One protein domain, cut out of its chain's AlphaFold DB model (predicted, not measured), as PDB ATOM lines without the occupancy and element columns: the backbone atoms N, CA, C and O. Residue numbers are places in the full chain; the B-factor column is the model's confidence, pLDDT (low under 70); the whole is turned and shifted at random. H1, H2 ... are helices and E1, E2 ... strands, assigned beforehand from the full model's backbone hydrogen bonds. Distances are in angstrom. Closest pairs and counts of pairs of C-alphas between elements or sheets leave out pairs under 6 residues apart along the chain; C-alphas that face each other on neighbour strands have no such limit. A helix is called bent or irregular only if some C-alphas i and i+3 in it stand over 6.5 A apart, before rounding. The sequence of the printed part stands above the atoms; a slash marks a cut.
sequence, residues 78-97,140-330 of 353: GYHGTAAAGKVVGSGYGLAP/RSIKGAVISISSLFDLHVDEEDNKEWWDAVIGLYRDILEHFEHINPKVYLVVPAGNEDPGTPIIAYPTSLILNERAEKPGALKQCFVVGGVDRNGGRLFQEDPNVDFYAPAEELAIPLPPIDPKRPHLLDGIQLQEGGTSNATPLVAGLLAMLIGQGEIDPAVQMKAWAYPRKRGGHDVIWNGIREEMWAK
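AT A GLANCE: This is residues 78 to 97 and 140 to 330 of the 353 residues of the protein "Peptidase_S8 domain-containing protein" of Arthrobotrys flagrans (UniProt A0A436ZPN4). A sheet of four parallel strands, in the order E1 E2 E3 E4, curls like part of a barrel round the long helix H4; H1 runs side by side with H4, and the hairpin of E5 and E6 packs on H1 through E5. H3 and residues 177 to 181 of H2 pack on E2 and E3, H5 packs on residues 288 to 293 of H4, and residues 159 to 164 and 323 to 330 stick out. The printed part has 211 residues, with six named helices and six named strands in the order H1 E1 H2 E2 H3 E3 E4 E5 E6 H4 H5 H6; its class is mixed, with under half of the residues in named elements. It is compact, with a radius of gyration of the C-alphas of 18.0 A and spans of 55 by 42 by 41 A.

IN THESE COORDINATES: The sheet has E1, residues 145 to 148, E2, 187 to 192, 17.0 A long, E3, 224 to 230, 19.8 A, and E4, 246 to 249. H4, residues 278 to 294, is 24.5 A long, from (-38.440, 10.564, 50.851) to (-59.091, 4.674, 39.120). H1, residues 78 to 89, is 18.7 A long and begins at (-30.471, -2.364, 43.480). H2, residues 160 to 181, is 31.9 A long, with a kink of 27 degrees near residue 167. H1 and H2 are irregular: C-alphas 78 and 81 are 7.6 A apart, C-alphas 161 and 164 8.5 A. The others are H3, 207 to 216, E5, 253 to 256, E6, 271 to 274, H5, 300 to 307, and H6, 325 to 328.

HOW THE PARTS SIT: The sheet is strongly twisted; N 188 and O 145 of E1 and E2 are 2.9 A apart, N 225 and O 189 of E2 and E3 2.7 A, and N 228 and O 246 of E3 and E4 2.9 A. H4 is on one face, making two layers, one of helix and one of sheet; its closest C-alphas to E4 are Ala 281 and Ala 248, 4.8 A. E1, H2, E2 and E2, H3, E3 are strand-helix-strand units, parallel neighbours with a helix between, with right-handed crossovers. H3 runs across the strands over E3, at a height over the sheet of 10.0 A, while H2 and H5 only graze the sheet. H1 touches H4 with residues 84 to 89 alone, at a shallow tilt of 30 degrees, the same way; Val 88 and Gly 287 have the closest C-alphas, 4.3 A. H5 touches H4, closest C-alphas Pro 300 and Leu 292, 5.5 A, their lines only just about perpendicular at 72 degrees. In the antiparallel hairpin E5 and E6, N 255 and O 272 are 2.8 A apart. Every O i to N i+4 pair is within hydrogen-bond range in H3 and H5, but 7 of 8 in H1, 15 of 18 in H2 and 11 of 13 in H4; H6 is too short for such a pair.

THE WHOLE: The C-alphas farthest apart, Asp 161 and Lys 330, are 63.1 A apart. Residues 98 to 139 are not printed, and C-alphas 97 and 140 across the cut are 20.1 A apart. The links E1 to H2, E2 to H3, E3 to E4, E5 to E6 and H5 to H6 are long. The mean pLDDT of the printed part is 87.3; residues 78, 157, 257 to 274 and 327 to 330 are under 70.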
ATOM      1  N   GLY A  78     -30.035  -1.846  44.772       61.38
ATOM      2  CA  GLY A  78     -30.471  -2.364  43.480       61.38
ATOM      3  C   GLY A  78     -31.978  -2.656  43.373       61.38
ATOM      4  O   GLY A  78     -32.522  -2.669  42.273       61.38
ATOM      5  N   TYR A  79     -32.669  -2.864  44.494       72.44
ATOM      6  CA  TYR A  79     -34.104  -3.162  44.532       72.44
ATOM      7  C   TYR A  79     -34.962  -1.945  44.877       72.44
ATOM      8  O   TYR A  79     -36.158  -2.085  45.128       72.44
ATOM      9  N   HIS A  80     -34.376  -0.749  44.875       79.62
ATOM     10  CA  HIS A  80     -35.068   0.491  45.216       79.62
ATOM     11  C   HIS A  80     -36.321   0.724  44.352       79.62
ATOM     12  O   HIS A  80     -37.409   0.953  44.879       79.62
ATOM     13  N   GLY A  81     -36.212   0.510  43.035       82.50
ATOM     14  CA  GLY A  81     -37.358   0.571  42.122       82.50
ATOM     15  C   GLY A  81     -38.432  -0.487  42.411       82.50
ATOM     16  O   GLY A  81     -39.621  -0.188  42.333       82.50
ATOM     17  N   THR A  82     -38.042  -1.705  42.806       81.94
ATOM     18  CA  THR A  82     -38.984  -2.769  43.205       81.94
ATOM     19  C   THR A  82     -39.724  -2.405  44.490       81.94
ATOM     20  O   THR A  82     -40.941  -2.577  44.561       81.94
ATOM     21  N   ALA A  83     -39.014  -1.865  45.484       82.06
ATOM     22  CA  ALA A  83     -39.603  -1.398  46.734       82.06
ATOM     23  C   ALA A  83     -40.646  -0.300  46.476       82.06
ATOM     24  O   ALA A  83     -41.780  -0.398  46.957       82.06
ATOM     25  N   ALA A  84     -40.297   0.692  45.649       89.38
ATOM     26  CA  ALA A  84     -41.203   1.763  45.252       89.38
ATOM     27  C   ALA A  84     -42.419   1.234  44.471       89.38
ATOM     28  O   ALA A  84     -43.558   1.515  44.846       89.38
ATOM     29  N   ALA A  85     -42.205   0.415  43.435       89.00
ATOM     30  CA  ALA A  85     -43.283  -0.163  42.629       89.00
ATOM     31  C   ALA A  85     -44.239  -1.016  43.472       89.00
ATOM     32  O   ALA A  85     -45.456  -0.913  43.324       89.00
ATOM     33  N   GLY A  86     -43.712  -1.800  44.413       86.12
ATOM     34  CA  GLY A  86     -44.518  -2.593  45.332       86.12
ATOM     35  C   GLY A  86     -45.470  -1.758  46.189       86.12
ATOM     36  O   GLY A  86     -46.608  -2.164  46.412       86.12
ATOM     37  N   LYS A  87     -45.046  -0.574  46.642       89.62
ATOM     38  CA  LYS A  87     -45.917   0.353  47.386       89.62
ATOM     39  C   LYS A  87     -47.033   0.954  46.535       89.62
ATOM     40  O   LYS A  87     -48.079   1.320  47.074       89.62
ATOM     41  N   VAL A  88     -46.834   1.028  45.224       92.75
ATOM     42  CA  VAL A  88     -47.856   1.489  44.285       92.75
ATOM     43  C   VAL A  88     -48.794   0.336  43.929       92.75
ATOM     44  O   VAL A  88     -49.972   0.403  44.260       92.75
ATOM     45  N   VAL A  89     -48.287  -0.734  43.310       88.88
ATOM     46  CA  VAL A  89     -49.111  -1.766  42.648       88.88
ATOM     47  C   VAL A  89     -49.006  -3.172  43.252       88.88
ATOM     48  O   VAL A  89     -49.601  -4.103  42.718       88.88
ATOM     49  N   GLY A  90     -48.254  -3.367  44.338       83.44
ATOM     50  CA  GLY A  90     -48.101  -4.686  44.960       83.44
ATOM     51  C   GLY A  90     -49.442  -5.260  45.431       83.44
ATOM     52  O   GLY A  90     -50.227  -4.563  46.073       83.44
ATOM     53  N   SER A  91     -49.704  -6.540  45.163       76.62
ATOM     54  CA  SER A  91     -51.006  -7.168  45.449       76.62
ATOM     55  C   SER A  91     -51.376  -7.187  46.940       76.62
ATOM     56  O   SER A  91     -52.552  -7.095  47.280       76.62
ATOM     57  N   GLY A  92     -50.385  -7.275  47.838       71.56
ATOM     58  CA  GLY A  92     -50.611  -7.351  49.288       71.56
ATOM     59  C   GLY A  92     -50.591  -6.016  50.044       71.56
ATOM     60  O   GLY A  92     -51.203  -5.907  51.104       71.56
ATOM     61  N   TYR A  93     -49.867  -5.010  49.551       76.75
ATOM     62  CA  TYR A  93     -49.597  -3.757  50.287       76.75
ATOM     63  C   TYR A  93     -49.481  -2.522  49.380       76.75
ATOM     64  O   TYR A  93     -49.116  -1.445  49.861       76.75
ATOM     65  N   GLY A  94     -49.759  -2.666  48.084       85.44
ATOM     66  CA  GLY A  94     -49.846  -1.556  47.147       85.44
ATOM     67  C   GLY A  94     -51.125  -0.752  47.363       85.44
ATOM     68  O   GLY A  94     -52.171  -1.304  47.701       85.44
ATOM     69  N   LEU A  95     -51.050   0.564  47.175       91.31
ATOM     70  CA  LEU A  95     -52.214   1.452  47.301       91.31
ATOM     71  C   LEU A  95     -53.136   1.415  46.073       91.31
ATOM     72  O   LEU A  95     -54.334   1.657  46.196       91.31
ATOM     73  N   ALA A  96     -52.592   1.081  44.906       92.69
ATOM     74  CA  ALA A  96     -53.302   0.946  43.640       92.69
ATOM     75  C   ALA A  96     -52.982  -0.412  42.986       92.69
ATOM     76  O   ALA A  96     -52.428  -0.456  41.887       92.69
ATOM     77  N   PRO A  97     -53.352  -1.544  43.619       86.62
ATOM     78  CA  PRO A  97     -52.982  -2.884  43.156       86.62
ATOM     79  C   PRO A  97     -53.594  -3.259  41.802       86.62
ATOM     80  O   PRO A  97     -53.229  -4.285  41.235       86.62
ATOM     81  N   ARG A 140     -60.827   4.424  25.470       79.94
ATOM     82  CA  ARG A 140     -60.659   5.451  26.515       79.94
ATOM     83  C   ARG A 140     -60.567   4.837  27.913       79.94
ATOM     84  O   ARG A 140     -61.175   5.343  28.870       79.94
ATOM     85  N   SER A 141     -59.882   3.707  28.015       84.31
ATOM     86  CA  SER A 141     -59.636   2.981  29.256       84.31
ATOM     87  C   SER A 141     -58.656   3.722  30.177       84.31
ATOM     88  O   SER A 141     -58.848   3.709  31.396       84.31
ATOM     89  N   ILE A 142     -57.697   4.462  29.619       87.75
ATOM     90  CA  ILE A 142     -56.727   5.276  30.350       87.75
ATOM     91  C   ILE A 142     -57.444   6.498  30.931       87.75
ATOM     92  O   ILE A 142     -57.984   7.346  30.219       87.75
ATOM     93  N   LYS A 143     -57.472   6.593  32.266       90.94
ATOM     94  CA  LYS A 143     -58.103   7.708  33.004       90.94
ATOM     95  C   LYS A 143     -57.113   8.776  33.469       90.94
ATOM     96  O   LYS A 143     -57.529   9.856  33.876       90.94
ATOM     97  N   GLY A 144     -55.825   8.479  33.381       94.25
ATOM     98  CA  GLY A 144     -54.713   9.336  33.766       94.25
ATOM     99  C   GLY A 144     -53.455   8.500  33.963       94.25
ATOM    100  O   GLY A 144     -53.521   7.270  33.934       94.25
ATOM    101  N   ALA A 145     -52.325   9.164  34.172       95.19
ATOM    102  CA  ALA A 145     -51.059   8.507  34.481       95.19
ATOM    103  C   ALA A 145     -50.392   9.158  35.695       95.19
ATOM    104  O   ALA A 145     -50.601  10.338  35.982       95.19
ATOM    105  N   VAL A 146     -49.582   8.379  36.410       97.69
ATOM    106  CA  VAL A 146     -48.773   8.861  37.530       97.69
ATOM    107  C   VAL A 146     -47.339   8.398  37.323       97.69
ATOM    108  O   VAL A 146     -47.063   7.202  37.287       97.69
ATOM    109  N   ILE A 147     -46.428   9.353  37.193       97.31
ATOM    110  CA  ILE A 147     -44.993   9.137  37.072       97.31
ATOM    111  C   ILE A 147     -44.400   9.299  38.472       97.31
ATOM    112  O   ILE A 147     -44.445  10.382  39.049       97.31
ATOM    113  N   SER A 148     -43.855   8.220  39.028       97.19
ATOM    114  CA  SER A 148     -43.176   8.237  40.328       97.19
ATOM    115  C   SER A 148     -41.668   8.215  40.116       97.19
ATOM    116  O   SER A 148     -41.119   7.198  39.688       97.19
ATOM    117  N   ILE A 149     -40.990   9.316  40.432       94.62
ATOM    118  CA  ILE A 149     -39.528   9.388  40.408       94.62
ATOM    119  C   ILE A 149     -39.069   9.396  41.848       94.62
ATOM    120  O   ILE A 149     -39.230  10.391  42.528       94.62
ATOM    121  N   SER A 150     -38.492   8.300  42.328       92.00
ATOM    122  CA  SER A 150     -37.996   8.197  43.710       92.00
ATOM    123  C   SER A 150     -36.478   8.415  43.793       92.00
ATOM    124  O   SER A 150     -35.793   7.775  44.583       92.00
ATOM    125  N   SER A 151     -35.946   9.297  42.948       87.25
ATOM    126  CA  SER A 151     -34.521   9.616  42.826       87.25
ATOM    127  C   SER A 151     -34.345  11.110  42.544       87.25
ATOM    128  O   SER A 151     -35.279  11.757  42.070       87.25
ATOM    129  N   LEU A 152     -33.171  11.644  42.869       87.81
ATOM    130  CA  LEU A 152     -32.806  13.049  42.722       87.81
ATOM    131  C   LEU A 152     -31.396  13.151  42.163       87.81
ATOM    132  O   LEU A 152     -30.582  12.250  42.373       87.81
ATOM    133  N   PHE A 153     -31.124  14.261  41.485       85.75
ATOM    134  CA  PHE A 153     -29.826  14.527  40.881       85.75
ATOM    135  C   PHE A 153     -29.370  15.939  41.202       85.75
ATOM    136  O   PHE A 153     -30.129  16.894  41.040       85.75
ATOM    137  N   ASP A 154     -28.121  16.074  41.615       84.06
ATOM    138  CA  ASP A 154     -27.505  17.379  41.783       84.06
ATOM    139  C   ASP A 154     -26.998  17.855  40.423       84.06
ATOM    140  O   ASP A 154     -26.236  17.161  39.753       84.06
ATOM    141  N   LEU A 155     -27.447  19.035  39.996       81.12
ATOM    142  CA  LEU A 155     -26.846  19.724  38.859       81.12
ATOM    143  C   LEU A 155     -25.777  20.666  39.412       81.12
ATOM    144  O   LEU A 155     -26.054  21.436  40.332       81.12
ATOM    145  N   HIS A 156     -24.571  20.633  38.848       76.06
ATOM    146  CA  HIS A 156     -23.438  21.468  39.266       76.06
ATOM    147  C   HIS A 156     -23.581  22.926  38.783       76.06
ATOM    148  O   HIS A 156     -22.704  23.471  38.116       76.06
ATOM    149  N   VAL A 157     -24.715  23.562  39.098       68.06
ATOM    150  CA  VAL A 157     -25.124  24.891  38.602       68.06
ATOM    151  C   VAL A 157     -24.236  26.040  39.079       68.06
ATOM    152  O   VAL A 157     -24.243  27.105  38.467       68.06
ATOM    153  N   ASP A 158     -23.457  25.817  40.137       70.62
ATOM    154  CA  ASP A 158     -22.540  26.807  40.708       70.62
ATOM    155  C   ASP A 158     -21.178  26.850  39.989       70.62
ATOM    156  O   ASP A 158     -20.343  27.709  40.281       70.62
ATOM    157  N   GLU A 159     -20.927  25.943  39.037       76.12
ATOM    158  CA  GLU A 159     -19.708  25.959  38.229       76.12
ATOM    159  C   GLU A 159     -19.822  26.990  37.093       76.12
ATOM    160  O   GLU A 159     -20.463  26.744  36.066       76.12
ATOM    161  N   GLU A 160     -19.166  28.149  37.256       77.06
ATOM    162  CA  GLU A 160     -19.157  29.234  36.256       77.06
ATOM    163  C   GLU A 160     -18.735  28.751  34.858       77.06
ATOM    164  O   GLU A 160     -19.299  29.197  33.856       77.06
ATOM    165  N   ASP A 161     -17.806  27.791  34.788       79.12
ATOM    166  CA  ASP A 161     -17.229  27.282  33.540       79.12
ATOM    167  C   ASP A 161     -18.237  26.535  32.641       79.12
ATOM    168  O   ASP A 161     -17.947  26.311  31.467       79.12
ATOM    169  N   ASN A 162     -19.435  26.192  33.139       82.44
ATOM    170  CA  ASN A 162     -20.470  25.479  32.375       82.44
ATOM    171  C   ASN A 162     -21.876  26.079  32.527       82.44
ATOM    172  O   ASN A 162     -22.869  25.413  32.220       82.44
ATOM    173  N   LYS A 163     -21.991  27.335  32.977       86.81
ATOM    174  CA  LYS A 163     -23.295  27.932  33.292       86.81
ATOM    175  C   LYS A 163     -24.290  27.878  32.125       86.81
ATOM    176  O   LYS A 163     -25.430  27.475  32.316       86.81
ATOM    177  N   GLU A 164     -23.864  28.244  30.913       88.88
ATOM    178  CA  GLU A 164     -24.736  28.237  29.724       88.88
ATOM    179  C   GLU A 164     -25.264  26.828  29.406       88.88
ATOM    180  O   GLU A 164     -26.429  26.660  29.048       88.88
ATOM    181  N   TRP A 165     -24.425  25.805  29.589       87.44
ATOM    182  CA  TRP A 165     -24.827  24.413  29.416       87.44
ATOM    183  C   TRP A 165     -25.869  23.997  30.457       87.44
ATOM    184  O   TRP A 165     -26.901  23.427  30.099       87.44
ATOM    185  N   TRP A 166     -25.641  24.315  31.734       87.81
ATOM    186  CA  TRP A 166     -26.597  23.999  32.794       87.81
ATOM    187  C   TRP A 166     -27.916  24.751  32.637       87.81
ATOM    188  O   TRP A 166     -28.972  24.140  32.786       87.81
ATOM    189  N   ASP A 167     -27.876  26.026  32.249       89.25
ATOM    190  CA  ASP A 167     -29.072  26.810  31.936       89.25
ATOM    191  C   ASP A 167     -29.883  26.149  30.804       89.25
ATOM    192  O   ASP A 167     -31.109  26.059  30.890       89.25
ATOM    193  N   ALA A 168     -29.213  25.629  29.768       89.56
ATOM    194  CA  ALA A 168     -29.871  24.903  28.683       89.56
ATOM    195  C   ALA A 168     -30.501  23.582  29.160       89.56
ATOM    196  O   ALA A 168     -31.643  23.287  28.809       89.56
ATOM    197  N   VAL A 169     -29.798  22.803  29.991       88.75
ATOM    198  CA  VAL A 169     -30.333  21.559  30.577       88.75
ATOM    199  C   VAL A 169     -31.554  21.845  31.456       88.75
ATOM    200  O   VAL A 169     -32.565  21.150  31.343       88.75
ATOM    201  N   ILE A 170     -31.497  22.885  32.290       91.12
ATOM    202  CA  ILE A 170     -32.619  23.323  33.134       91.12
ATOM    203  C   ILE A 170     -33.806  23.764  32.272       91.12
ATOM    204  O   ILE A 170     -34.941  23.392  32.568       91.12
ATOM    205  N   GLY A 171     -33.549  24.503  31.188       91.88
ATOM    206  CA  GLY A 171     -34.569  24.873  30.207       91.88
ATOM    207  C   GLY A 171     -35.280  23.651  29.622       91.88
ATOM    208  O   GLY A 171     -36.505  23.610  29.607       91.88
ATOM    209  N   LEU A 172     -34.532  22.607  29.249       90.62
ATOM    210  CA  LEU A 172     -35.119  21.363  28.736       90.62
ATOM    211  C   LEU A 172     -35.958  20.628  29.791       90.62
ATOM    212  O   LEU A 172     -37.036  20.130  29.465       90.62
ATOM    213  N   TYR A 173     -35.504  20.574  31.050       91.31
ATOM    214  CA  TYR A 173     -36.331  20.044  32.139       91.31
ATOM    215  C   TYR A 173     -37.642  20.818  32.252       91.31
ATOM    216  O   TYR A 173     -38.704  20.198  32.271       91.31
ATOM    217  N   ARG A 174     -37.578  22.153  32.292       94.31
ATOM    218  CA  ARG A 174     -38.763  23.013  32.383       94.31
ATOM    219  C   ARG A 174     -39.737  22.718  31.246       94.31
ATOM    220  O   ARG A 174     -40.891  22.409  31.529       94.31
ATOM    221  N   ASP A 175     -39.263  22.732  30.002       93.31
ATOM    222  CA  ASP A 175     -40.100  22.515  28.819       93.31
ATOM    223  C   ASP A 175     -40.826  21.160  28.888       93.31
ATOM    224  O   ASP A 175     -42.033  21.076  28.656       93.31
ATOM    225  N   ILE A 176     -40.123  20.085  29.265       92.88
ATOM    226  CA  ILE A 176     -40.730  18.751  29.382       92.88
ATOM    227  C   ILE A 176     -41.764  18.698  30.515       92.88
ATOM    228  O   ILE A 176     -42.844  18.126  30.338       92.88
ATOM    229  N   LEU A 177     -41.460  19.290  31.674       94.94
ATOM    230  CA  LEU A 177     -42.391  19.336  32.806       94.94
ATOM    231  C   LEU A 177     -43.664  20.122  32.459       94.94
ATOM    232  O   LEU A 177     -44.762  19.677  32.795       94.94
ATOM    233  N   GLU A 178     -43.538  21.239  31.739       94.62
ATOM    234  CA  GLU A 178     -44.684  21.995  31.219       94.62
ATOM    235  C   GLU A 178     -45.487  21.172  30.201       94.62
ATOM    236  O   GLU A 178     -46.720  21.159  30.236       94.62
ATOM    237  N   HIS A 179     -44.820  20.409  29.330       93.88
ATOM    238  CA  HIS A 179     -45.494  19.543  28.365       93.88
ATOM    239  C   HIS A 179     -46.352  18.450  29.016       93.88
ATOM    240  O   HIS A 179     -47.432  18.153  28.491       93.88
ATOM    241  N   PHE A 180     -45.936  17.884  30.155       94.38
ATOM    242  CA  PHE A 180     -46.775  16.944  30.909       94.38
ATOM    243  C   PHE A 180     -48.097  17.578  31.366       94.38
ATOM    244  O   PHE A 180     -49.131  16.911  31.311       94.38
ATOM    245  N   GLU A 181     -48.107  18.874  31.708       91.94
ATOM    246  CA  GLU A 181     -49.312  19.576  32.179       91.94
ATOM    247  C   GLU A 181     -50.436  19.659  31.141       91.94
ATOM    248  O   GLU A 181     -51.612  19.868  31.476       91.94
ATOM    249  N   HIS A 182     -50.059  19.528  29.873       91.69
ATOM    250  CA  HIS A 182     -50.939  19.656  28.724       91.69
ATOM    251  C   HIS A 182     -51.461  18.310  28.207       91.69
ATOM    252  O   HIS A 182     -52.275  18.297  27.279       91.69
ATOM    253  N   ILE A 183     -51.040  17.187  28.796       93.00
ATOM    254  CA  ILE A 183     -51.557  15.869  28.422       93.00
ATOM    255  C   ILE A 183     -52.981  15.688  28.970       93.00
ATOM    256  O   ILE A 183     -53.291  16.029  30.114       93.00
ATOM    257  N   ASN A 184     -53.861  15.134  28.130       91.50
ATOM    258  CA  ASN A 184     -55.203  14.713  28.512       91.50
ATOM    259  C   ASN A 184     -55.444  13.256  28.071       91.50
ATOM    260  O   ASN A 184     -55.317  12.995  26.873       91.50
ATOM    261  N   PRO A 185     -55.837  12.334  28.973       92.62
ATOM    262  CA  PRO A 185     -56.116  12.524  30.407       92.62
ATOM    263  C   PRO A 185     -54.906  13.002  31.231       92.62
ATOM    264  O   PRO A 185     -53.772  12.887  30.783       92.62
ATOM    265  N   LYS A 186     -55.163  13.573  32.420       95.25
ATOM    266  CA  LYS A 186     -54.139  14.225  33.264       95.25
ATOM    267  C   LYS A 186     -52.983  13.275  33.600       95.25
ATOM    268  O   LYS A 186     -53.209  12.103  33.915       95.25
ATOM    269  N   VAL A 187     -51.767  13.819  33.624       96.50
ATOM    270  CA  VAL A 187     -50.549  13.113  34.031       96.50
ATOM    271  C   VAL A 187     -49.968  13.802  35.253       96.50
ATOM    272  O   VAL A 187     -49.770  15.007  35.245       96.50
ATOM    273  N   TYR A 188     -49.700  13.047  36.309       97.88
ATOM    274  CA  TYR A 188     -49.090  13.576  37.523       97.88
ATOM    275  C   TYR A 188     -47.647  13.117  37.622       97.88
ATOM    276  O   TYR A 188     -47.373  11.927  37.484       97.88
ATOM    277  N   LEU A 189     -46.735  14.037  37.908       97.88
ATOM    278  CA  LEU A 189     -45.359  13.717  38.261       97.88
ATOM    279  C   LEU A 189     -45.216  13.806  39.778       97.88
ATOM    280  O   LEU A 189     -45.688  14.765  40.371       97.88
ATOM    281  N   VAL A 190     -44.584  12.828  40.415       98.50
ATOM    282  CA  VAL A 190     -44.379  12.795  41.868       98.50
ATOM    283  C   VAL A 190     -42.896  12.594  42.144       98.50
ATOM    284  O   VAL A 190     -42.318  11.606  41.687       98.50
ATOM    285  N   VAL A 191     -42.293  13.529  42.878       97.81
ATOM    286  CA  VAL A 191     -40.849  13.570  43.148       97.81
ATOM    287  C   VAL A 191     -40.564  13.789  44.640       97.81
ATOM    288  O   VAL A 191     -41.342  14.464  45.318       97.81
ATOM    289  N   PRO A 192     -39.471  13.239  45.192       97.75
ATOM    290  CA  PRO A 192     -39.092  13.426  46.587       97.75
ATOM    291  C   PRO A 192     -38.544  14.833  46.854       97.75
ATOM    292  O   PRO A 192     -37.927  15.457  45.993       97.75
ATOM    293  N   ALA A 193     -38.704  15.298  48.091       97.62
ATOM    294  CA  ALA A 193     -38.074  16.522  48.586       97.62
ATOM    295  C   ALA A 193     -36.554  16.377  48.809       97.62
ATOM    296  O   ALA A 193     -35.835  17.365  48.740       97.62
ATOM    297  N   GLY A 194     -36.075  15.151  49.049       96.00
ATOM    298  CA  GLY A 194     -34.681  14.834  49.377       96.00
ATOM    299  C   GLY A 194     -34.518  14.257  50.781       96.00
ATOM    300  O   GLY A 194     -35.505  14.087  51.496       96.00
ATOM    301  N   ASN A 195     -33.308  13.821  51.126       95.38
ATOM    302  CA  ASN A 195     -33.036  13.046  52.347       95.38
ATOM    303  C   ASN A 195     -32.085  13.754  53.320       95.38
ATOM    304  O   ASN A 195     -31.678  13.139  54.301       95.38
ATOM    305  N   GLU A 196     -31.723  15.011  53.060       95.31
ATOM    306  CA  GLU A 196     -30.925  15.783  54.014       95.31
ATOM    307  C   GLU A 196     -31.758  16.180  55.243       95.31
ATOM    308  O   GLU A 196     -32.991  16.058  55.258       95.31
ATOM    309  N   ASP A 197     -31.081  16.684  56.273       95.19
ATOM    310  CA  ASP A 197     -31.712  17.085  57.529       95.19
ATOM    311  C   ASP A 197     -32.767  18.195  57.331       95.19
ATOM    312  O   ASP A 197     -32.604  19.068  56.463       95.19
ATOM    313  N   PRO A 198     -33.823  18.238  58.173       94.19
ATOM    314  CA  PRO A 198     -34.787  19.333  58.176       94.19
ATOM    315  C   PRO A 198     -34.107  20.705  58.273       94.19
ATOM    316  O   PRO A 198     -33.252  20.940  59.126       94.19
ATOM    317  N   GLY A 199     -34.519  21.635  57.410       92.75
ATOM    318  CA  GLY A 199     -33.913  22.965  57.290       92.75
ATOM    319  C   GLY A 199     -32.793  23.065  56.250       92.75
ATOM    320  O   GLY A 199     -32.393  24.180  55.914       92.75
ATOM    321  N   THR A 200     -32.329  21.943  55.694       95.88
ATOM    322  CA  THR A 200     -31.408  21.950  54.550       95.88
ATOM    323  C   THR A 200     -32.160  22.331  53.268       95.88
ATOM    324  O   THR A 200     -33.182  21.706  52.967       95.88
ATOM    325  N   PRO A 201     -31.682  23.321  52.484       94.75
ATOM    326  CA  PRO A 201     -32.328  23.721  51.235       94.75
ATOM    327  C   PRO A 201     -32.444  22.574  50.229       94.75
ATOM    328  O   PRO A 201     -31.519  21.778  50.075       94.75
ATOM    329  N   ILE A 202     -33.566  22.514  49.513       95.62
ATOM    330  CA  ILE A 202     -33.790  21.545  48.438       95.62
ATOM    331  C   ILE A 202     -33.137  22.067  47.155       95.62
ATOM    332  O   ILE A 202     -33.672  22.961  46.503       95.62
ATOM    333  N   ILE A 203     -31.981  21.506  46.792       93.56
ATOM    334  CA  ILE A 203     -31.211  21.920  45.603       93.56
ATOM    335  C   ILE A 203     -31.258  20.907  44.454       93.56
ATOM    336  O   ILE A 203     -31.010  21.267  43.303       93.56
ATOM    337  N   ALA A 204     -31.639  19.662  44.743       92.44
ATOM    338  CA  ALA A 204     -31.610  18.583  43.769       92.44
ATOM    339  C   ALA A 204     -32.783  18.645  42.774       92.44
ATOM    340  O   ALA A 204     -33.899  19.059  43.102       92.44
ATOM    341  N   TYR A 205     -32.530  18.190  41.551       92.00
ATOM    342  CA  TYR A 205     -33.459  18.203  40.427       92.00
ATOM    343  C   TYR A 205     -34.228  16.876  40.296       92.00
ATOM    344  O   TYR A 205     -33.700  15.814  40.644       92.00
ATOM    345  N   PRO A 206     -35.474  16.918  39.780       93.31
ATOM    346  CA  PRO A 206     -36.183  18.104  39.272       93.31
ATOM    347  C   PRO A 206     -36.881  18.932  40.370       93.31
ATOM    348  O   PRO A 206     -37.574  19.900  40.064       93.31
ATOM    349  N   THR A 207     -36.736  18.561  41.643       96.00
ATOM    350  CA  THR A 207     -37.480  19.161  42.757       96.00
ATOM    351  C   THR A 207     -37.206  20.651  42.931       96.00
ATOM    352  O   THR A 207     -38.156  21.428  43.012       96.00
ATOM    353  N   SER A 208     -35.942  21.071  42.937       95.56
ATOM    354  CA  SER A 208     -35.572  22.485  43.072       95.56
ATOM    355  C   SER A 208     -36.155  23.346  41.949       95.56
ATOM    356  O   SER A 208     -36.712  24.406  42.225       95.56
ATOM    357  N   LEU A 209     -36.136  22.859  40.701       95.25
ATOM    358  CA  LEU A 209     -36.805  23.513  39.572       95.25
ATOM    359  C   LEU A 209     -38.304  23.699  39.840       95.25
ATOM    360  O   LEU A 209     -38.809  24.807  39.700       95.25
ATOM    361  N   ILE A 210     -39.008  22.645  40.267       97.00
ATOM    362  CA  ILE A 210     -40.451  22.713  40.547       97.00
ATOM    363  C   ILE A 210     -40.763  23.775  41.609       97.00
ATOM    364  O   ILE A 210     -41.697  24.563  41.442       97.00
ATOM    365  N   LEU A 211     -39.989  23.803  42.696       96.75
ATOM    366  CA  LEU A 211     -40.176  24.764  43.784       96.75
ATOM    367  C   LEU A 211     -39.883  26.200  43.320       96.75
ATOM    368  O   LEU A 211     -40.681  27.099  43.593       96.75
ATOM    369  N   ASN A 212     -38.800  26.404  42.565       95.50
ATOM    370  CA  ASN A 212     -38.407  27.715  42.046       95.50
ATOM    371  C   ASN A 212     -39.440  28.279  41.059       95.50
ATOM    372  O   ASN A 212     -39.888  29.413  41.230       95.50
ATOM    373  N   GLU A 213     -39.905  27.479  40.093       95.88
ATOM    374  CA  GLU A 213     -40.944  27.901  39.137       95.88
ATOM    375  C   GLU A 213     -42.229  28.344  39.842       95.88
ATOM    376  O   GLU A 213     -42.873  29.313  39.442       95.88
ATOM    377  N   ARG A 214     -42.612  27.658  40.921       95.00
ATOM    378  CA  ARG A 214     -43.812  27.999  41.697       95.00
ATOM    379  C   ARG A 214     -43.640  29.250  42.539       95.00
ATOM    380  O   ARG A 214     -44.609  29.996  42.698       95.00
ATOM    381  N   ALA A 215     -42.441  29.468  43.074       94.50
ATOM    382  CA  ALA A 215     -42.109  30.682  43.803       94.50
ATOM    383  C   ALA A 215     -42.160  31.913  42.880       94.50
ATOM    384  O   ALA A 215     -42.670  32.959  43.284       94.50
ATOM    385  N   GLU A 216     -41.695  31.778  41.636       94.81
ATOM    386  CA  GLU A 216     -41.727  32.849  40.630       94.81
ATOM    387  C   GLU A 216     -43.117  33.037  40.002       94.81
ATOM    388  O   GLU A 216     -43.582  34.166  39.809       94.81
ATOM    389  N   LYS A 217     -43.806  31.934  39.697       95.00
ATOM    390  CA  LYS A 217     -45.091  31.903  38.994       95.00
ATOM    391  C   LYS A 217     -46.072  30.988  39.738       95.00
ATOM    392  O   LYS A 217     -46.169  29.794  39.436       95.00
ATOM    393  N   PRO A 218     -46.873  31.539  40.670       92.44
ATOM    394  CA  PRO A 218     -47.876  30.765  41.391       92.44
ATOM    395  C   PRO A 218     -48.807  30.002  40.441       92.44
ATOM    396  O   PRO A 218     -49.457  30.587  39.574       92.44
ATOM    397  N   GLY A 219     -48.873  28.680  40.611       88.94
ATOM    398  CA  GLY A 219     -49.659  27.779  39.762       88.94
ATOM    399  C   GLY A 219     -48.903  27.156  38.583       88.94
ATOM    400  O   GLY A 219     -49.514  26.373  37.854       88.94
ATOM    401  N   ALA A 220     -47.613  27.461  38.400       94.31
ATOM    402  CA  ALA A 220     -46.739  26.710  37.500       94.31
ATOM    403  C   ALA A 220     -46.548  25.266  37.986       94.31
ATOM    404  O   ALA A 220     -46.510  25.007  39.195       94.31
ATOM    405  N   LEU A 221     -46.423  24.326  37.043       95.62
ATOM    406  CA  LEU A 221     -46.118  22.922  37.328       95.62
ATOM    407  C   LEU A 221     -47.074  22.306  38.371       95.62
ATOM    408  O   LEU A 221     -46.668  21.522  39.229       95.62
ATOM    409  N   LYS A 222     -48.363  22.672  38.333       94.81
ATOM    410  CA  LYS A 222     -49.428  22.210  39.242       94.81
ATOM    411  C   LYS A 222     -49.651  20.694  39.218       94.81
ATOM    412  O   LYS A 222     -50.293  20.178  40.129       94.81
ATOM    413  N   GLN A 223     -49.178  19.992  38.186       95.94
ATOM    414  CA  GLN A 223     -49.229  18.525  38.105       95.94
ATOM    415  C   GLN A 223     -47.941  17.829  38.591       95.94
ATOM    416  O   GLN A 223     -47.908  16.601  38.643       95.94
ATOM    417  N   CYS A 224     -46.905  18.585  38.976       97.69
ATOM    418  CA  CYS A 224     -45.631  18.054  39.473       97.69
ATOM    419  C   CYS A 224     -45.537  18.152  41.000       97.69
ATOM    420  O   CYS A 224     -45.212  19.203  41.534       97.69
ATOM    421  N   PHE A 225     -45.821  17.087  41.733       98.25
ATOM    422  CA  PHE A 225     -45.875  17.108  43.188       98.25
ATOM    423  C   PHE A 225     -44.543  16.803  43.858       98.25
ATOM    424  O   PHE A 225     -43.915  15.786  43.565       98.25
ATOM    425  N   VAL A 226     -44.174  17.647  44.822       98.38
ATOM    426  CA  VAL A 226     -43.018  17.426  45.700       98.38
ATOM    427  C   VAL A 226     -43.471  16.760  46.995       98.38
ATOM    428  O   VAL A 226     -44.430  17.210  47.629       98.38
ATOM    429  N   VAL A 227     -42.775  15.694  47.396       98.62
ATOM    430  CA  VAL A 227     -43.153  14.849  48.533       98.62
ATOM    431  C   VAL A 227     -42.104  14.876  49.639       98.62
ATOM    432  O   VAL A 227     -40.993  14.368  49.483       98.62
ATOM    433  N   GLY A 228     -42.497  15.422  50.787       98.19
ATOM    434  CA  GLY A 228     -41.737  15.367  52.030       98.19
ATOM    435  C   GLY A 228     -41.942  14.052  52.784       98.19
ATOM    436  O   GLY A 228     -42.891  13.297  52.544       98.19
ATOM    437  N   GLY A 229     -41.045  13.783  53.729       97.44
ATOM    438  CA  GLY A 229     -41.045  12.553  54.515       97.44
ATOM    439  C   GLY A 229     -41.247  12.811  56.000       97.44
ATOM    440  O   GLY A 229     -40.641  13.722  56.569       97.44
ATOM    441  N   VAL A 230     -42.089  11.992  56.628       96.88
ATOM    442  CA  VAL A 230     -42.296  12.008  58.080       96.88
ATOM    443  C   VAL A 230     -41.994  10.661  58.725       96.88
ATOM    444  O   VAL A 230     -42.088   9.610  58.083       96.88
ATOM    445  N   ASP A 231     -41.682  10.710  60.015       93.62
ATOM    446  CA  ASP A 231     -41.584   9.539  60.880       93.62
ATOM    447  C   ASP A 231     -42.960   8.879  61.115       93.62
ATOM    448  O   ASP A 231     -44.021   9.412  60.750       93.62
ATOM    449  N   ARG A 232     -42.972   7.715  61.774       88.44
ATOM    450  CA  ARG A 232     -44.215   6.973  62.083       88.44
ATOM    451  C   ARG A 232     -45.231   7.741  62.946       88.44
ATOM    452  O   ARG A 232     -46.406   7.376  62.988       88.44
ATOM    453  N   ASN A 233     -44.787   8.780  63.649       90.38
ATOM    454  CA  ASN A 233     -45.575   9.647  64.522       90.38
ATOM    455  C   ASN A 233     -45.925  10.997  63.854       90.38
ATOM    456  O   ASN A 233     -46.542  11.853  64.493       90.38
ATOM    457  N   GLY A 234     -45.540  11.225  62.593       91.62
ATOM    458  CA  GLY A 234     -45.704  12.508  61.897       91.62
ATOM    459  C   GLY A 234     -44.683  13.577  62.288       91.62
ATOM    460  O   GLY A 234     -44.953  14.774  62.159       91.62
ATOM    461  N   GLY A 235     -43.538  13.178  62.834       94.12
ATOM    462  CA  GLY A 235     -42.370  14.030  62.991       94.12
ATOM    463  C   GLY A 235     -41.641  14.276  61.684       94.12
ATOM    464  O   GLY A 235     -41.671  13.467  60.769       94.12
ATOM    465  N   ARG A 236     -41.025  15.451  61.607       93.75
ATOM    466  CA  ARG A 236     -40.256  15.920  60.460       93.75
ATOM    467  C   ARG A 236     -38.971  15.109  60.390       93.75
ATOM    468  O   ARG A 236     -38.269  15.054  61.398       93.75
ATOM    469  N   LEU A 237     -38.707  14.474  59.252       94.06
ATOM    470  CA  LEU A 237     -37.564  13.571  59.111       94.06
ATOM    471  C   LEU A 237     -36.510  14.097  58.133       94.06
ATOM    472  O   LEU A 237     -35.328  13.913  58.375       94.06
ATOM    473  N   PHE A 238     -36.938  14.776  57.067       96.19
ATOM    474  CA  PHE A 238     -36.068  15.211  55.973       96.19
ATOM    475  C   PHE A 238     -36.314  16.673  55.585       96.19
ATOM    476  O   PHE A 238     -37.096  17.365  56.238       96.19
ATOM    477  N   GLN A 239     -35.653  17.117  54.514       95.94
ATOM    478  CA  GLN A 239     -35.798  18.435  53.895       95.94
ATOM    479  C   GLN A 239     -37.259  18.876  53.757       95.94
ATOM    480  O   GLN A 239     -38.151  18.095  53.414       95.94
ATOM    481  N   GLU A 240     -37.481  20.165  54.003       94.69
ATOM    482  CA  GLU A 240     -38.800  20.788  54.031       94.69
ATOM    483  C   GLU A 240     -38.769  22.088  53.233       94.69
ATOM    484  O   GLU A 240     -37.795  22.836  53.295       94.69
ATOM    485  N   ASP A 241     -39.866  22.387  52.545       94.88
ATOM    486  CA  ASP A 241     -40.112  23.675  51.902       94.88
ATOM    487  C   ASP A 241     -41.607  24.024  52.040       94.88
ATOM    488  O   ASP A 241     -42.445  23.111  52.026       94.88
ATOM    489  N   PRO A 242     -41.986  25.309  52.179       92.38
ATOM    490  CA  PRO A 242     -43.392  25.718  52.201       92.38
ATOM    491  C   PRO A 242     -44.205  25.281  50.971       92.38
ATOM    492  O   PRO A 242     -45.429  25.193  51.065       92.38
ATOM    493  N   ASN A 243     -43.547  25.007  49.842       93.44
ATOM    494  CA  ASN A 243     -44.165  24.561  48.594       93.44
ATOM    495  C   ASN A 243     -44.112  23.033  48.388       93.44
ATOM    496  O   ASN A 243     -44.442  22.561  47.296       93.44
ATOM    497  N   VAL A 244     -43.732  22.250  49.408       96.50
ATOM    498  CA  VAL A 244     -43.939  20.789  49.409       96.50
ATOM    499  C   VAL A 244     -45.443  20.495  49.391       96.50
ATOM    500  O   VAL A 244     -46.196  20.998  50.224       96.50
ATOM    501  N   ASP A 245     -45.893  19.658  48.455       97.50
ATOM    502  CA  ASP A 245     -47.322  19.408  48.237       97.50
ATOM    503  C   ASP A 245     -47.929  18.427  49.231       97.50
ATOM    504  O   ASP A 245     -49.091  18.570  49.622       97.50
ATOM    505  N   PHE A 246     -47.160  17.397  49.580       98.19
ATOM    506  CA  PHE A 246     -47.622  16.276  50.381       98.19
ATOM    507  C   PHE A 246     -46.516  15.789  51.306       98.19
ATOM    508  O   PHE A 246     -45.354  15.704  50.915       98.19
ATOM    509  N   TYR A 247     -46.901  15.380  52.511       98.31
ATOM    510  CA  TYR A 247     -46.036  14.625  53.408       98.31
ATOM    511  C   TYR A 247     -46.567  13.203  53.535       98.31
ATOM    512  O   TYR A 247     -47.775  12.991  53.686       98.31
ATOM    513  N   ALA A 248     -45.673  12.218  53.484       97.75
ATOM    514  CA  ALA A 248     -46.024  10.816  53.667       97.75
ATOM    515  C   ALA A 248     -45.023  10.105  54.592       97.75
ATOM    516  O   ALA A 248     -43.891  10.573  54.746       97.75
ATOM    517  N   PRO A 249     -45.421   8.986  55.224       95.94
ATOM    518  CA  PRO A 249     -44.498   8.159  55.993       95.94
ATOM    519  C   PRO A 249     -43.273   7.771  55.161       95.94
ATOM    520  O   PRO A 249     -43.421   7.334  54.020       95.94
ATOM    521  N   ALA A 250     -42.082   7.936  55.729       95.25
ATOM    522  CA  ALA A 250     -40.821   7.757  55.011       95.25
ATOM    523  C   ALA A 250     -39.899   6.688  55.617       95.25
ATOM    524  O   ALA A 250     -38.959   6.256  54.955       95.25
ATOM    525  N   GLU A 251     -40.178   6.223  56.834       89.50
ATOM    526  CA  GLU A 251     -39.413   5.200  57.555       89.50
ATOM    527  C   GLU A 251     -40.319   4.081  58.086       89.50
ATOM    528  O   GLU A 251     -41.546   4.200  58.085       89.50
ATOM    529  N   GLU A 252     -39.699   2.984  58.535       82.69
ATOM    530  CA  GLU A 252     -40.385   1.809  59.093       82.69
ATOM    531  C   GLU A 252     -41.468   1.238  58.152       82.69
ATOM    532  O   GLU A 252     -42.474   0.662  58.577       82.69
ATOM    533  N   LEU A 253     -41.257   1.378  56.838       83.19
ATOM    534  CA  LEU A 253     -42.160   0.858  55.823       83.19
ATOM    535  C   LEU A 253     -41.775  -0.561  55.420       83.19
ATOM    536  O   LEU A 253     -40.644  -0.829  55.031       83.19
ATOM    537  N   ALA A 254     -42.766  -1.452  55.432       80.25
ATOM    538  CA  ALA A 254     -42.645  -2.810  54.915       80.25
ATOM    539  C   ALA A 254     -42.566  -2.816  53.378       80.25
ATOM    540  O   ALA A 254     -43.563  -2.514  52.723       80.25
ATOM    541  N   ILE A 255     -41.421  -3.151  52.796       75.19
ATOM    542  CA  ILE A 255     -41.199  -3.168  51.343       75.19
ATOM    543  C   ILE A 255     -40.924  -4.576  50.822       75.19
ATOM    544  O   ILE A 255     -40.295  -5.361  51.533       75.19
ATOM    545  N   PRO A 256     -41.346  -4.897  49.586       71.19
ATOM    546  CA  PRO A 256     -40.948  -6.139  48.958       71.19
ATOM    547  C   PRO A 256     -39.480  -6.108  48.597       71.19
ATOM    548  O   PRO A 256     -39.032  -5.229  47.862       71.19
ATOM    549  N   LEU A 257     -38.757  -7.115  49.051       67.25
ATOM    550  CA  LEU A 257     -37.400  -7.396  48.622       67.25
ATOM    551  C   LEU A 257     -37.293  -8.898  48.383       67.25
ATOM    552  O   LEU A 257     -37.898  -9.675  49.122       67.25
ATOM    553  N   PRO A 258     -36.536  -9.355  47.375       59.44
ATOM    554  CA  PRO A 258     -36.321 -10.782  47.243       59.44
ATOM    555  C   PRO A 258     -35.647 -11.333  48.505       59.44
ATOM    556  O   PRO A 258     -34.909 -10.614  49.189       59.44
ATOM    557  N   PRO A 259     -35.887 -12.611  48.827       57.44
ATOM    558  CA  PRO A 259     -35.294 -13.242  49.995       57.44
ATOM    559  C   PRO A 259     -33.762 -13.167  49.909       57.44
ATOM    560  O   PRO A 259     -33.154 -13.768  49.025       57.44
ATOM    561  N   ILE A 260     -33.143 -12.419  50.833       54.84
ATOM    562  CA  ILE A 260     -31.684 -12.189  50.882       54.84
ATOM    563  C   ILE A 260     -30.917 -13.495  51.116       54.84
ATOM    564  O   ILE A 260     -29.793 -13.652  50.645       54.84
ATOM    565  N   ASP A 261     -31.521 -14.446  51.827       51.66
ATOM    566  CA  ASP A 261     -30.922 -15.746  52.090       51.66
ATOM    567  C   ASP A 261     -31.939 -16.868  51.819       51.66
ATOM    568  O   ASP A 261     -32.866 -17.060  52.614       51.66
ATOM    569  N   PRO A 262     -31.768 -17.667  50.748       50.12
ATOM    570  CA  PRO A 262     -32.635 -18.813  50.481       50.12
ATOM    571  C   PRO A 262     -32.584 -19.882  51.589       50.12
ATOM    572  O   PRO A 262     -33.442 -20.764  51.624       50.12
ATOM    573  N   LYS A 263     -31.603 -19.827  52.506       45.06
ATOM    574  CA  LYS A 263     -31.472 -20.718  53.672       45.06
ATOM    575  C   LYS A 263     -32.058 -20.131  54.960       45.06
ATOM    576  O   LYS A 263     -32.199 -20.872  55.934       45.06
ATOM    577  N   ARG A 264     -32.419 -18.843  54.982       42.44
ATOM    578  CA  ARG A 264     -33.091 -18.174  56.112       42.44
ATOM    579  C   ARG A 264     -34.372 -17.470  55.643       42.44
ATOM    580  O   ARG A 264     -34.465 -16.247  55.721       42.44
ATOM    581  N   PRO A 265     -35.393 -18.237  55.210       45.56
ATOM    582  CA  PRO A 265     -36.670 -17.700  54.718       45.56
ATOM    583  C   PRO A 265     -37.478 -16.918  55.772       45.56
ATOM    584  O   PRO A 265     -38.495 -16.320  55.455       45.56
ATOM    585  N   HIS A 266     -37.041 -16.919  57.035       39.00
ATOM    586  CA  HIS A 266     -37.725 -16.311  58.181       39.00
ATOM    587  C   HIS A 266     -37.453 -14.808  58.355       39.00
ATOM    588  O   HIS A 266     -38.059 -14.189  59.228       39.00
ATOM    589  N   LEU A 267     -36.618 -14.194  57.509       43.28
ATOM    590  CA  LEU A 267     -36.704 -12.748  57.270       43.28
ATOM    591  C   LEU A 267     -37.918 -12.496  56.351       43.28
ATOM    592  O   LEU A 267     -37.775 -12.200  55.170       43.28
ATOM    593  N   LEU A 268     -39.096 -12.748  56.939       46.97
ATOM    594  CA  LEU A 268     -40.459 -12.418  56.513       46.97
ATOM    595  C   LEU A 268     -40.711 -12.491  55.002       46.97
ATOM    596  O   LEU A 268     -40.755 -11.443  54.391       46.97
ATOM    597  N   ASP A 269     -40.906 -13.665  54.394       54.03
ATOM    598  CA  ASP A 269     -41.611 -13.836  53.097       54.03
ATOM    599  C   ASP A 269     -41.323 -12.796  51.980       54.03
ATOM    600  O   ASP A 269     -42.199 -12.456  51.187       54.03
ATOM    601  N   GLY A 270     -40.096 -12.270  51.895       56.44
ATOM    602  CA  GLY A 270     -39.746 -11.211  50.942       56.44
ATOM    603  C   GLY A 270     -40.213  -9.792  51.315       56.44
ATOM    604  O   GLY A 270     -40.444  -8.978  50.428       56.44
ATOM    605  N   ILE A 271     -40.347  -9.473  52.604       62.75
ATOM    606  CA  ILE A 271     -40.722  -8.165  53.153       62.75
ATOM    607  C   ILE A 271     -39.656  -7.701  54.152       62.75
ATOM    608  O   ILE A 271     -39.307  -8.421  55.087       62.75
ATOM    609  N   GLN A 272     -39.164  -6.473  54.000       67.25
ATOM    610  CA  GLN A 272     -38.206  -5.860  54.931       67.25
ATOM    611  C   GLN A 272     -38.666  -4.471  55.357       67.25
ATOM    612  O   GLN A 272     -39.414  -3.815  54.639       67.25
ATOM    613  N   LEU A 273     -38.228  -4.024  56.533       68.69
ATOM    614  CA  LEU A 273     -38.396  -2.632  56.943       68.69
ATOM    615  C   LEU A 273     -37.272  -1.815  56.317       68.69
ATOM    616  O   LEU A 273     -36.102  -2.090  56.570       68.69
ATOM    617  N   GLN A 274     -37.633  -0.850  55.480       69.06
ATOM    618  CA  GLN A 274     -36.654   0.011  54.832       69.06
ATOM    619  C   GLN A 274     -36.143   1.086  55.793       69.06
ATOM    620  O   GLN A 274     -36.905   1.626  56.602       69.06
ATOM    621  N   GLU A 275     -34.865   1.430  55.645       70.31
ATOM    622  CA  GLU A 275     -34.312   2.662  56.204       70.31
ATOM    623  C   GLU A 275     -35.024   3.888  55.612       70.31
ATOM    624  O   GLU A 275     -35.553   3.846  54.494       70.31
ATOM    625  N   GLY A 276     -35.098   4.960  56.401       85.00
ATOM    626  CA  GLY A 276     -35.870   6.152  56.070       85.00
ATOM    627  C   GLY A 276     -35.449   6.807  54.750       85.00
ATOM    628  O   GLY A 276     -34.271   6.842  54.411       85.00
ATOM    629  N   GLY A 277     -36.412   7.369  54.019       92.31
ATOM    630  CA  GLY A 277     -36.138   8.226  52.865       92.31
ATOM    631  C   GLY A 277     -37.405   8.774  52.214       92.31
ATOM    632  O   GLY A 277     -38.424   8.086  52.130       92.31
ATOM    633  N   THR A 278     -37.352   9.989  51.671       95.88
ATOM    634  CA  THR A 278     -38.440  10.564  50.851       95.88
ATOM    635  C   THR A 278     -38.718   9.746  49.592       95.88
ATOM    636  O   THR A 278     -39.843   9.724  49.091       95.88
ATOM    637  N   SER A 279     -37.739   8.961  49.146       93.19
ATOM    638  CA  SER A 279     -37.917   7.930  48.123       93.19
ATOM    639  C   SER A 279     -38.927   6.824  48.499       93.19
ATOM    640  O   SER A 279     -39.459   6.162  47.616       93.19
ATOM    641  N   ASN A 280     -39.258   6.675  49.789       92.44
ATOM    642  CA  ASN A 280     -40.278   5.747  50.293       92.44
ATOM    643  C   ASN A 280     -41.646   6.428  50.455       92.44
ATOM    644  O   ASN A 280     -42.686   5.789  50.304       92.44
ATOM    645  N   ALA A 281     -41.641   7.734  50.734       96.69
ATOM    646  CA  ALA A 281     -42.831   8.577  50.831       96.69
ATOM    647  C   ALA A 281     -43.462   8.838  49.449       96.69
ATOM    648  O   ALA A 281     -44.679   8.740  49.276       96.69
ATOM    649  N   THR A 282     -42.622   9.108  48.449       98.06
ATOM    650  CA  THR A 282     -42.994   9.380  47.048       98.06
ATOM    651  C   THR A 282     -43.949   8.329  46.455       98.06
ATOM    652  O   THR A 282     -45.035   8.704  46.003       98.06
ATOM    653  N   PRO A 283     -43.649   7.013  46.495       96.19
ATOM    654  CA  PRO A 283     -44.544   6.001  45.938       96.19
ATOM    655  C   PRO A 283     -45.870   5.867  46.699       96.19
ATOM    656  O   PRO A 283     -46.854   5.424  46.108       96.19
ATOM    657  N   LEU A 284     -45.957   6.278  47.972       96.94
ATOM    658  CA  LEU A 284     -47.242   6.308  48.683       96.94
ATOM    659  C   LEU A 284     -48.169   7.390  48.111       96.94
ATOM    660  O   LEU A 284     -49.356   7.144  47.904       96.94
ATOM    661  N   VAL A 285     -47.626   8.573  47.813       98.38
ATOM    662  CA  VAL A 285     -48.373   9.647  47.134       98.38
ATOM    663  C   VAL A 285     -48.783   9.195  45.734       98.38
ATOM    664  O   VAL A 285     -49.951   9.323  45.371       98.38
ATOM    665  N   ALA A 286     -47.857   8.600  44.976       98.38
ATOM    666  CA  ALA A 286     -48.140   8.117  43.627       98.38
ATOM    667  C   ALA A 286     -49.234   7.036  43.602       98.38
ATOM    668  O   ALA A 286     -50.162   7.102  42.796       98.38
ATOM    669  N   GLY A 287     -49.169   6.067  44.519       97.38
ATOM    670  CA  GLY A 287     -50.186   5.028  44.654       97.38
ATOM    671  C   GLY A 287     -51.552   5.582  45.050       97.38
ATOM    672  O   GLY A 287     -52.563   5.155  44.497       97.38
ATOM    673  N   LEU A 288     -51.603   6.571  45.948       97.44
ATOM    674  CA  LEU A 288     -52.868   7.194  46.336       97.44
ATOM    675  C   LEU A 288     -53.496   8.003  45.186       97.44
ATOM    676  O   LEU A 288     -54.707   7.917  44.976       97.44
ATOM    677  N   LEU A 289     -52.681   8.715  44.400       98.06
ATOM    678  CA  LEU A 289     -53.136   9.379  43.173       98.06
ATOM    679  C   LEU A 289     -53.708   8.366  42.177       98.06
ATOM    680  O   LEU A 289     -54.827   8.548  41.701       98.06
ATOM    681  N   ALA A 290     -52.980   7.282  41.898       97.00
ATOM    682  CA  ALA A 290     -53.425   6.244  40.969       97.00
ATOM    683  C   ALA A 290     -54.738   5.583  41.426       97.00
ATOM    684  O   ALA A 290     -55.641   5.369  40.615       97.00
ATOM    685  N   MET A 291     -54.879   5.322  42.730       95.88
ATOM    686  CA  MET A 291     -56.113   4.800  43.323       95.88
ATOM    687  C   MET A 291     -57.299   5.741  43.072       95.88
ATOM    688  O   MET A 291     -58.347   5.294  42.607       95.88
ATOM    689  N   LEU A 292     -57.136   7.038  43.347       96.31
ATOM    690  CA  LEU A 292     -58.193   8.039  43.182       96.31
ATOM    691  C   LEU A 292     -58.570   8.264  41.713       96.31
ATOM    692  O   LEU A 292     -59.756   8.358  41.396       96.31
ATOM    693  N   ILE A 293     -57.588   8.271  40.807       95.75
ATOM    694  CA  ILE A 293     -57.831   8.304  39.356       95.75
ATOM    695  C   ILE A 293     -58.685   7.100  38.938       95.75
ATOM    696  O   ILE A 293     -59.687   7.264  38.243       95.75
ATOM    697  N   GLY A 294     -58.330   5.895  39.398       92.25
ATOM    698  CA  GLY A 294     -59.091   4.674  39.120       92.25
ATOM    699  C   GLY A 294     -60.514   4.690  39.689       92.25
ATOM    700  O   GLY A 294     -61.421   4.110  39.095       92.25
ATOM    701  N   GLN A 295     -60.735   5.395  40.802       92.44
ATOM    702  CA  GLN A 295     -62.060   5.617  41.397       92.44
ATOM    703  C   GLN A 295     -62.892   6.685  40.663       92.44
ATOM    704  O   GLN A 295     -64.072   6.851  40.971       92.44
ATOM    705  N   GLY A 296     -62.312   7.377  39.678       92.25
ATOM    706  CA  GLY A 296     -62.987   8.415  38.900       92.25
ATOM    707  C   GLY A 296     -62.990   9.795  39.560       92.25
ATOM    708  O   GLY A 296     -63.821  10.628  39.197       92.25
ATOM    709  N   GLU A 297     -62.089  10.045  40.514       92.56
ATOM    710  CA  GLU A 297     -61.948  11.361  41.137       92.56
ATOM    711  C   GLU A 297     -61.472  12.401  40.106       92.56
ATOM    712  O   GLU A 297     -60.518  12.168  39.359       92.56
ATOM    713  N   ILE A 298     -62.135  13.562  40.055       86.75
ATOM    714  CA  ILE A 298     -61.866  14.604  39.044       86.75
ATOM    715  C   ILE A 298     -60.595  15.385  39.402       86.75
ATOM    716  O   ILE A 298     -59.820  15.798  38.520       86.75
ATOM    717  N   ASP A 299     -60.381  15.591  40.703       93.50
ATOM    718  CA  ASP A 299     -59.178  16.220  41.238       93.50
ATOM    719  C   ASP A 299     -58.579  15.413  42.407       93.50
ATOM    720  O   ASP A 299     -58.742  15.771  43.580       93.50
ATOM    721  N   PRO A 300     -57.862  14.313  42.092       95.75
ATOM    722  CA  PRO A 300     -57.211  13.452  43.075       95.75
ATOM    723  C   PRO A 300     -56.354  14.212  44.089       95.75
ATOM    724  O   PRO A 300     -56.356  13.888  45.273       95.75
ATOM    725  N   ALA A 301     -55.645  15.255  43.652       95.31
ATOM    726  CA  ALA A 301     -54.752  16.022  44.510       95.31
ATOM    727  C   ALA A 301     -55.522  16.854  45.543       95.31
ATOM    728  O   ALA A 301     -55.155  16.869  46.720       95.31
ATOM    729  N   VAL A 302     -56.616  17.505  45.132       95.62
ATOM    730  CA  VAL A 302     -57.508  18.220  46.061       95.62
ATOM    731  C   VAL A 302     -58.118  17.248  47.066       95.62
ATOM    732  O   VAL A 302     -58.129  17.536  48.265       95.62
ATOM    733  N   GLN A 303     -58.560  16.074  46.606       95.44
ATOM    734  CA  GLN A 303     -59.121  15.050  47.486       95.44
ATOM    735  C   GLN A 303     -58.090  14.540  48.507       95.44
ATOM    736  O   GLN A 303     -58.410  14.410  49.692       95.44
ATOM    737  N   MET A 304     -56.842  14.317  48.085       96.31
ATOM    738  CA  MET A 304     -55.742  13.938  48.978       96.31
ATOM    739  C   MET A 304     -55.446  15.007  50.027       96.31
ATOM    740  O   MET A 304     -55.311  14.670  51.202       96.31
ATOM    741  N   LYS A 305     -55.386  16.287  49.632       95.56
ATOM    742  CA  LYS A 305     -55.178  17.400  50.575       95.56
ATOM    743  C   LYS A 305     -56.322  17.489  51.588       95.56
ATOM    744  O   LYS A 305     -56.066  17.686  52.768       95.56
ATOM    745  N   ALA A 306     -57.565  17.264  51.160       95.19
ATOM    746  CA  ALA A 306     -58.727  17.271  52.050       95.19
ATOM    747  C   ALA A 306     -58.747  16.107  53.061       95.19
ATOM    748  O   ALA A 306     -59.377  16.216  54.113       95.19
ATOM    749  N   TRP A 307     -58.096  14.984  52.745       94.50
ATOM    750  CA  TRP A 307     -57.971  13.830  53.641       94.50
ATOM    751  C   TRP A 307     -56.722  13.854  54.513       94.50
ATOM    752  O   TRP A 307     -56.673  13.125  55.504       94.50
ATOM    753  N   ALA A 308     -55.712  14.638  54.148       96.00
ATOM    754  CA  ALA A 308     -54.499  14.764  54.933       96.00
ATOM    755  C   ALA A 308     -54.802  15.408  56.298       96.00
ATOM    756  O   ALA A 308     -55.720  16.212  56.442       96.00
ATOM    757  N   TYR A 309     -54.058  15.001  57.324       94.75
ATOM    758  CA  TYR A 309     -54.221  15.520  58.686       94.75
ATOM    759  C   TYR A 309     -52.929  15.342  59.491       94.75
ATOM    760  O   TYR A 309     -52.134  14.442  59.184       94.75
ATOM    761  N   PRO A 310     -52.692  16.121  60.556       94.88
ATOM    762  CA  PRO A 310     -51.452  16.019  61.302       94.88
ATOM    763  C   PRO A 310     -51.497  14.816  62.245       94.88
ATOM    764  O   PRO A 310     -52.484  14.593  62.948       94.88
ATOM    765  N   ARG A 311     -50.424  14.013  62.280       90.56
ATOM    766  CA  ARG A 311     -50.340  12.843  63.186       90.56
ATOM    767  C   ARG A 311     -49.852  13.197  64.593       90.56
ATOM    768  O   ARG A 311     -50.081  12.434  65.525       90.56
ATOM    769  N   LYS A 312     -49.252  14.379  64.755       92.62
ATOM    770  CA  LYS A 312     -48.890  14.975  66.046       92.62
ATOM    771  C   LYS A 312     -49.190  16.470  66.053       92.62
ATOM    772  O   LYS A 312     -49.257  17.107  65.002       92.62
ATOM    773  N   ARG A 313     -49.335  17.054  67.243       91.00
ATOM    774  CA  ARG A 313     -49.562  18.497  67.399       91.00
ATOM    775  C   ARG A 313     -48.407  19.291  66.771       91.00
ATOM    776  O   ARG A 313     -47.254  19.061  67.116       91.00
ATOM    777  N   GLY A 314     -48.727  20.216  65.864       89.00
ATOM    778  CA  GLY A 314     -47.734  21.033  65.149       89.00
ATOM    779  C   GLY A 314     -46.922  20.286  64.079       89.00
ATOM    780  O   GLY A 314     -45.957  20.843  63.561       89.00
ATOM    781  N   GLY A 315     -47.279  19.034  63.768       90.81
ATOM    782  CA  GLY A 315     -46.727  18.292  62.633       90.81
ATOM    783  C   GLY A 315     -47.387  18.677  61.310       90.81
ATOM    784  O   GLY A 315     -48.397  19.380  61.296       90.81
ATOM    785  N   HIS A 316     -46.816  18.190  60.208       94.75
ATOM    786  CA  HIS A 316     -47.387  18.363  58.871       94.75
ATOM    787  C   HIS A 316     -48.633  17.516  58.670       94.75
ATOM    788  O   HIS A 316     -48.778  16.456  59.287       94.75
ATOM    789  N   ASP A 317     -49.487  17.951  57.750       95.19
ATOM    790  CA  ASP A 317     -50.593  17.137  57.268       95.19
ATOM    791  C   ASP A 317     -50.051  15.970  56.441       95.19
ATOM    792  O   ASP A 317     -49.456  16.142  55.377       95.19
ATOM    793  N   VAL A 318     -50.249  14.758  56.956       97.12
ATOM    794  CA  VAL A 318     -49.754  13.527  56.339       97.12
ATOM    795  C   VAL A 318     -50.870  12.900  55.512       97.12
ATOM    796  O   VAL A 318     -51.991  12.739  56.019       97.12
ATOM    797  N   ILE A 319     -50.558  12.497  54.276       96.44
ATOM    798  CA  ILE A 319     -51.520  11.856  53.369       96.44
ATOM    799  C   ILE A 319     -52.213  10.661  54.028       96.44
ATOM    800  O   ILE A 319     -51.659   9.960  54.884       96.44
ATOM    801  N   TRP A 320     -53.461  10.435  53.641       93.69
ATOM    802  CA  TRP A 320     -54.290   9.366  54.174       93.69
ATOM    803  C   TRP A 320     -55.202   8.821  53.078       93.69
ATOM    804  O   TRP A 320     -55.701   9.576  52.251       93.69
ATOM    805  N   ASN A 321     -55.421   7.508  53.072       87.81
ATOM    806  CA  ASN A 321     -56.171   6.816  52.023       87.81
ATOM    807  C   ASN A 321     -57.696   6.819  52.228       87.81
ATOM    808  O   ASN A 321     -58.405   6.115  51.517       87.81
ATOM    809  N   GLY A 322     -58.204   7.547  53.226       84.62
ATOM    810  CA  GLY A 322     -59.637   7.621  53.508       84.62
ATOM    811  C   GLY A 322     -60.214   6.425  54.279       84.62
ATOM    812  O   GLY A 322     -61.379   6.473  54.683       84.62
ATOM    813  N   ILE A 323     -59.434   5.361  54.521       81.00
ATOM    814  CA  ILE A 323     -59.924   4.140  55.177       81.00
ATOM    815  C   ILE A 323     -59.850   4.295  56.696       81.00
ATOM    816  O   ILE A 323     -58.771   4.311  57.296       81.00
ATOM    817  N   ARG A 324     -61.021   4.380  57.331       78.00
ATOM    818  CA  ARG A 324     -61.157   4.478  58.793       78.00
ATOM    819  C   ARG A 324     -61.091   3.110  59.461       78.00
ATOM    820  O   ARG A 324     -61.421   2.108  58.834       78.00
ATOM    821  N   GLU A 325     -60.722   3.064  60.740       71.62
ATOM    822  CA  GLU A 325     -60.595   1.822  61.526       71.62
ATOM    823  C   GLU A 325     -61.872   0.961  61.457       71.62
ATOM    824  O   GLU A 325     -61.805  -0.245  61.223       71.62
ATOM    825  N   GLU A 326     -63.051   1.580  61.522       73.75
ATOM    826  CA  GLU A 326     -64.337   0.885  61.402       73.75
ATOM    827  C   GLU A 326     -64.601   0.253  60.022       73.75
ATOM    828  O   GLU A 326     -65.466  -0.619  59.896       73.75
ATOM    829  N   MET A 327     -63.883   0.689  58.982       68.56
ATOM    830  CA  MET A 327     -63.967   0.134  57.628       68.56
ATOM    831  C   MET A 327     -63.087  -1.112  57.479       68.56
ATOM    832  O   MET A 327     -63.470  -2.027  56.754       68.56
ATOM    833  N   TRP A 328     -61.976  -1.202  58.221       59.78
ATOM    834  CA  TRP A 328     -61.105  -2.385  58.236       59.78
ATOM    835  C   TRP A 328     -61.838  -3.623  58.755       59.78
ATOM    836  O   TRP A 328     -61.764  -4.691  58.155       59.78
ATOM    837  N   ALA A 329     -62.624  -3.471  59.825       52.81
ATOM    838  CA  ALA A 329     -63.392  -4.571  60.411       52.81
ATOM    839  C   ALA A 329     -64.491  -5.118  59.475       52.81
ATOM    840  O   ALA A 329     -64.883  -6.279  59.580       52.81
ATOM    841  N   LYS A 330     -64.995  -4.289  58.551       48.00
ATOM    842  CA  LYS A 330     -66.080  -4.646  57.620       48.00
ATOM    843  C   LYS A 330     -65.589  -5.237  56.298       48.00
ATOM    844  O   LYS A 330     -66.400  -5.804  55.573       48.00
TER     845      LYS A 330